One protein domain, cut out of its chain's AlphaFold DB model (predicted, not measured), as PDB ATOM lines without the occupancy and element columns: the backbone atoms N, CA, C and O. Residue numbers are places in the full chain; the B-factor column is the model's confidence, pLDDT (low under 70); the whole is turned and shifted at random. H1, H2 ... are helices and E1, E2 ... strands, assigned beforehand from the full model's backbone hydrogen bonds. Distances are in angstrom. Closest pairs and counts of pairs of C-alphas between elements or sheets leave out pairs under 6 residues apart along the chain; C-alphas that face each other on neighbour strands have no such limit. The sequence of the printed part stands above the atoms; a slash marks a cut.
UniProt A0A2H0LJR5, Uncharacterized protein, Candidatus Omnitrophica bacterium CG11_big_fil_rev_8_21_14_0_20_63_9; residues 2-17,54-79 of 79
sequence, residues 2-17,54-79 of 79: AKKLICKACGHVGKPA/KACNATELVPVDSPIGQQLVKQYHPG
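AT A GLANCE: This is residues 2 to 17 and 54 to 79 of the 79 residues of an uncharacterized protein of Candidatus Omnitrophica bacterium CG11_big_fil_rev_8_21_14_0_20_63_9 (UniProt A0A2H0LJR5). A small body with little regular structure: two short antiparallel strands, E1 and E2, lie side by side between one helix, H1, and loops of residues 15 to 17 and 54 to 58. After E1 the backbone folds back, and residues 13 to 14 pair antiparallel with residues 5 to 6 of E1. The 42 printed residues run E1, E2, H1; the class is mixed, with 16 residues in named elements. The whole is compact, radius of gyration of the C-alphas 9.2 A, spanning 25 by 19 by 14 A.

IN THESE COORDINATES: E1 is residues 5 to 7, from C-alpha 5 at (-6.265, -24.094, -50.266). E2 is residues 61 to 63. H1, residues 67 to 76, is 14.5 A long and ends at C-alpha 76 (-3.920, -12.097, -44.684).

HOW THE PARTS SIT: E1 and E2 are antiparallel at 143 degrees, with N 6 and O 62 at 2.8 A, within hydrogen-bond range. The closest C-alphas of E1 and H1, Ile 6 and Gly 69, are 6.3 A apart; those of E2 and H1, Val 62 and Gly 69, 5.7 A. In H1 every O i to N i+4 pair is within hydrogen-bond range.

THE WHOLE: Residues 18 to 53 are not printed; C-alphas 17 and 54 are 5.1 A apart across the cut. The link E2 to H1 is tight. Residues 2 to 3 and 78 to 79 have pLDDT under 70.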
ATOM      1  N   ALA A   2     -12.897 -28.842 -56.469       52.66
ATOM      2  CA  ALA A   2     -11.516 -28.430 -56.193       52.66
ATOM      3  C   ALA A   2     -11.500 -27.580 -54.911       52.66
ATOM      4  O   ALA A   2     -11.937 -26.431 -54.944       52.66
ATOM      5  N   LYS A   3     -11.047 -28.141 -53.777       66.06
ATOM      6  CA  LYS A   3     -10.918 -27.383 -52.518       66.06
ATOM      7  C   LYS A   3      -9.948 -26.216 -52.726       66.06
ATOM      8  O   LYS A   3      -8.818 -26.423 -53.170       66.06
ATOM      9  N   LYS A   4     -10.390 -24.997 -52.408       77.44
ATOM     10  CA  LYS A   4      -9.502 -23.834 -52.291       77.44
ATOM     11  C   LYS A   4      -8.585 -24.063 -51.088       77.44
ATOM     12  O   LYS A   4      -9.061 -24.372 -49.995       77.44
ATOM     13  N   LEU A   5      -7.280 -23.955 -51.305       84.94
ATOM     14  CA  LEU A   5      -6.265 -24.094 -50.266       84.94
ATOM     15  C   LEU A   5      -5.625 -22.728 -50.039       84.94
ATOM     16  O   LEU A   5      -5.308 -22.034 -51.004       84.94
ATOM     17  N   ILE A   6      -5.457 -22.350 -48.778       84.88
ATOM     18  CA  ILE A   6      -4.706 -21.175 -48.357       84.88
ATOM     19  C   ILE A   6      -3.322 -21.611 -47.877       84.88
ATOM     20  O   ILE A   6      -3.169 -22.595 -47.151       84.88
ATOM     21  N   CYS A   7      -2.291 -20.899 -48.314       86.88
ATOM     22  CA  CYS A   7      -0.942 -21.110 -47.816       86.88
ATOM     23  C   CYS A   7      -0.752 -20.426 -46.463       86.88
ATOM     24  O   CYS A   7      -0.995 -19.227 -46.340       86.88
ATOM     25  N   LYS A   8      -0.244 -21.168 -45.476       84.25
ATOM     26  CA  LYS A   8       0.012 -20.647 -44.127       84.25
ATOM     27  C   LYS A   8       1.178 -19.651 -44.063       84.25
ATOM     28  O   LYS A   8       1.218 -18.841 -43.154       84.25
ATOM     29  N   ALA A   9       2.107 -19.711 -45.021       83.44
ATOM     30  CA  ALA A   9       3.314 -18.879 -45.036       83.44
ATOM     31  C   ALA A   9       3.136 -17.530 -45.756       83.44
ATOM     32  O   ALA A   9       3.770 -16.547 -45.389       83.44
ATOM     33  N   CYS A  10       2.303 -17.475 -46.802       82.31
ATOM     34  CA  CYS A  10       2.133 -16.267 -47.626       82.31
ATOM     35  C   CYS A  10       0.681 -15.809 -47.798       82.31
ATOM     36  O   CYS A  10       0.448 -14.803 -48.459       82.31
ATOM     37  N   GLY A  11      -0.300 -16.562 -47.294       80.62
ATOM     38  CA  GLY A  11      -1.718 -16.226 -47.438       80.62
ATOM     39  C   GLY A  11      -2.322 -16.488 -48.815       80.62
ATOM     40  O   GLY A  11      -3.512 -16.279 -49.008       80.62
ATOM     41  N   HIS A  12      -1.546 -16.980 -49.787       83.75
ATOM     42  CA  HIS A  12      -2.057 -17.213 -51.137       83.75
ATOM     43  C   HIS A  12      -3.175 -18.266 -51.147       83.75
ATOM     44  O   HIS A  12      -2.946 -19.422 -50.773       83.75
ATOM     45  N   VAL A  13      -4.361 -17.872 -51.623       80.56
ATOM     46  CA  VAL A  13      -5.539 -18.738 -51.768       80.56
ATOM     47  C   VAL A  13      -5.642 -19.228 -53.208       80.56
ATOM     48  O   VAL A  13      -5.893 -18.452 -54.128       80.56
ATOM     49  N   GLY A  14      -5.483 -20.530 -53.430       78.12
ATOM     50  CA  GLY A  14      -5.509 -21.072 -54.782       78.12
ATOM     51  C   GLY A  14      -5.356 -22.584 -54.867       78.12
ATOM     52  O   GLY A  14      -5.424 -23.312 -53.876       78.12
ATOM     53  N   LYS A  15      -5.171 -23.070 -56.097       72.81
ATOM     54  CA  LYS A  15      -4.829 -24.473 -56.353       72.81
ATOM     55  C   LYS A  15      -3.336 -24.671 -56.046       72.81
ATOM     56  O   LYS A  15      -2.528 -23.893 -56.562       72.81
ATOM     57  N   PRO A  16      -2.947 -25.692 -55.262       72.25
ATOM     58  CA  PRO A  16      -1.543 -25.979 -55.002       72.25
ATOM     59  C   PRO A  16      -0.835 -26.290 -56.321       72.25
ATOM     60  O   PRO A  16      -1.389 -26.950 -57.205       72.25
ATOM     61  N   ALA A  17       0.403 -25.831 -56.461       71.00
ATOM     62  CA  ALA A  17       1.277 -26.326 -57.507       71.00
ATOM     63  C   ALA A  17       1.738 -27.731 -57.125       71.00
ATOM     64  O   ALA A  17       2.379 -27.934 -56.094       71.00
ATOM     65  N   LYS A  54       1.981 -22.113 -55.009       77.50
ATOM     66  CA  LYS A  54       2.464 -21.488 -56.252       77.50
ATOM     67  C   LYS A  54       3.242 -20.192 -56.022       77.50
ATOM     68  O   LYS A  54       4.134 -19.902 -56.806       77.50
ATOM     69  N   ALA A  55       2.896 -19.436 -54.981       78.62
ATOM     70  CA  ALA A  55       3.500 -18.137 -54.701       78.62
ATOM     71  C   ALA A  55       4.850 -18.276 -53.982       78.62
ATOM     72  O   ALA A  55       5.845 -17.723 -54.432       78.62
ATOM     73  N   CYS A  56       4.903 -19.054 -52.895       79.12
ATOM     74  CA  CYS A  56       6.093 -19.138 -52.038       79.12
ATOM     75  C   CYS A  56       6.759 -20.523 -51.980       79.12
ATOM     76  O   CYS A  56       7.741 -20.691 -51.270       79.12
ATOM     77  N   ASN A  57       6.249 -21.530 -52.697       77.06
ATOM     78  CA  ASN A  57       6.717 -22.927 -52.644       77.06
ATOM     79  C   ASN A  57       6.607 -23.617 -51.267       77.06
ATOM     80  O   ASN A  57       7.100 -24.734 -51.119       77.06
ATOM     81  N   ALA A  58       5.924 -23.021 -50.285       81.50
ATOM     82  CA  ALA A  58       5.702 -23.658 -48.991       81.50
ATOM     83  C   ALA A  58       4.793 -24.892 -49.112       81.50
ATOM     84  O   ALA A  58       3.796 -24.878 -49.840       81.50
ATOM     85  N   THR A  59       5.120 -25.945 -48.369       80.75
ATOM     86  CA  THR A  59       4.346 -27.198 -48.302       80.75
ATOM     87  C   THR A  59       3.158 -27.098 -47.337       80.75
ATOM     88  O   THR A  59       2.257 -27.932 -47.364       80.75
ATOM     89  N   GLU A  60       3.129 -26.059 -46.496       82.00
ATOM     90  CA  GLU A  60       2.068 -25.790 -45.523       82.00
ATOM     91  C   GLU A  60       0.836 -25.163 -46.197       82.00
ATOM     92  O   GLU A  60       0.638 -23.942 -46.218       82.00
ATOM     93  N   LEU A  61       0.010 -26.024 -46.789       83.88
ATOM     94  CA  LEU A  61      -1.275 -25.668 -47.385       83.88
ATOM     95  C   LEU A  61      -2.412 -26.163 -46.493       83.88
ATOM     96  O   LEU A  61      -2.473 -27.343 -46.152       83.88
ATOM     97  N   VAL A  62      -3.340 -25.271 -46.164       86.44
ATOM     98  CA  VAL A  62      -4.509 -25.561 -45.330       86.44
ATOM     99  C   VAL A  62      -5.770 -25.339 -46.166       86.44
ATOM    100  O   VAL A  62      -5.847 -24.359 -46.904       86.44
ATOM    101  N   PRO A  63      -6.772 -26.231 -46.132       85.62
ATOM    102  CA  PRO A  63      -8.024 -25.994 -46.839       85.62
ATOM    103  C   PRO A  63      -8.747 -24.783 -46.240       85.62
ATOM    104  O   PRO A  63      -8.868 -24.678 -45.021       85.62
ATOM    105  N   VAL A  64      -9.271 -23.900 -47.095       84.88
ATOM    106  CA  VAL A  64      -9.985 -22.686 -46.655       84.88
ATOM    107  C   VAL A  64     -11.235 -22.997 -45.818       84.88
ATOM    108  O   VAL A  64     -11.659 -22.189 -45.005       84.88
ATOM    109  N   ASP A  65     -11.790 -24.194 -46.005       83.88
ATOM    110  CA  ASP A  65     -12.949 -24.730 -45.284       83.88
ATOM    111  C   ASP A  65     -12.658 -25.055 -43.809       83.88
ATOM    112  O   ASP A  65     -13.573 -25.159 -43.001       83.88
ATOM    113  N   SER A  66     -11.389 -25.260 -43.445       85.69
ATOM    114  CA  SER A  66     -11.004 -25.564 -42.064       85.69
ATOM    115  C   SER A  66     -11.049 -24.295 -41.201       85.69
ATOM    116  O   SER A  66     -10.720 -23.221 -41.713       85.69
ATOM    117  N   PRO A  67     -11.358 -24.384 -39.891       85.88
ATOM    118  CA  PRO A  67     -11.322 -23.233 -38.979       85.88
ATOM    119  C   PRO A  67      -9.992 -22.465 -39.037       85.88
ATOM    120  O   PRO A  67      -9.985 -21.236 -39.064       85.88
ATOM    121  N   ILE A  68      -8.869 -23.179 -39.165       86.81
ATOM    122  CA  ILE A  68      -7.532 -22.580 -39.314       86.81
ATOM    123  C   ILE A  68      -7.412 -21.828 -40.648       86.81
ATOM    124  O   ILE A  68      -6.828 -20.749 -40.714       86.81
ATOM    125  N   GLY A  69      -7.982 -22.377 -41.725       85.75
ATOM    126  CA  GLY A  69      -7.998 -21.739 -43.041       85.75
ATOM    127  C   GLY A  69      -8.767 -20.419 -43.030       85.75
ATOM    128  O   GLY A  69      -8.284 -19.428 -43.573       85.75
ATOM    129  N   GLN A  70      -9.914 -20.378 -42.349       85.69
ATOM    130  CA  GLN A  70     -10.697 -19.154 -42.177       85.69
ATOM    131  C   GLN A  70      -9.955 -18.095 -41.348       85.69
ATOM    132  O   GLN A  70     -10.002 -16.914 -41.689       85.69
ATOM    133  N   GLN A  71      -9.238 -18.502 -40.292       87.62
ATOM    134  CA  GLN A  71      -8.383 -17.598 -39.509       87.62
ATOM    135  C   GLN A  71      -7.266 -16.994 -40.366       87.62
ATOM    136  O   GLN A  71      -7.067 -15.782 -40.346       87.62
ATOM    137  N   LEU A  72      -6.589 -17.818 -41.169       86.44
ATOM    138  CA  LEU A  72      -5.539 -17.358 -42.079       86.44
ATOM    139  C   LEU A  72      -6.089 -16.380 -43.123       86.44
ATOM    140  O   LEU A  72      -5.455 -15.364 -43.390       86.44
ATOM    141  N   VAL A  73      -7.278 -16.632 -43.682       85.44
ATOM    142  CA  VAL A  73      -7.907 -15.694 -44.628       85.44
ATOM    143  C   VAL A  73      -8.134 -14.338 -43.968       85.44
ATOM    144  O   VAL A  73      -7.766 -13.328 -44.555       85.44
ATOM    145  N   LYS A  74      -8.672 -14.307 -42.743       86.06
ATOM    146  CA  LYS A  74      -8.873 -13.053 -41.998       86.06
ATOM    147  C   LYS A  74      -7.556 -12.337 -41.688       86.06
ATOM    148  O   LYS A  74      -7.510 -11.115 -41.724       86.06
ATOM    149  N   GLN A  75      -6.495 -13.089 -41.394       85.31
ATOM    150  CA  GLN A  75      -5.183 -12.529 -41.072       85.31
ATOM    151  C   GLN A  75      -4.490 -11.910 -42.293       85.31
ATOM    152  O   GLN A  75      -3.883 -10.849 -42.178       85.31
ATOM    153  N   TYR A  76      -4.566 -12.564 -43.453       82.38
ATOM    154  CA  TYR A  76      -3.920 -12.097 -44.684       82.38
ATOM    155  C   TYR A  76      -4.783 -11.132 -45.509       82.38
ATOM    156  O   TYR A  76      -4.241 -10.359 -46.296       82.38
ATOM    157  N   HIS A  77      -6.104 -11.156 -45.328       78.44
ATOM    158  CA  HIS A  77      -7.057 -10.255 -45.977       78.44
ATOM    159  C   HIS A  77      -7.948  -9.551 -44.936       78.44
ATOM    160  O   HIS A  77      -9.144  -9.847 -44.865       78.44
ATOM    161  N   PRO A  78      -7.397  -8.632 -44.120       67.00
ATOM    162  CA  PRO A  78      -8.194  -7.776 -43.249       67.00
ATOM    163  C   PRO A  78      -8.857  -6.688 -44.107       67.00
ATOM    164  O   PRO A  78      -8.296  -5.614 -44.306       67.00
ATOM    165  N   GLY A  79      -9.994  -7.024 -44.714       56.72
ATOM    166  CA  GLY A  79     -10.890  -6.075 -45.378       56.72
ATOM    167  C   GLY A  79     -11.961  -5.601 -44.417       56.72
ATOM    168  O   GLY A  79     -12.578  -6.490 -43.785       56.72
TER     169      GLY A  79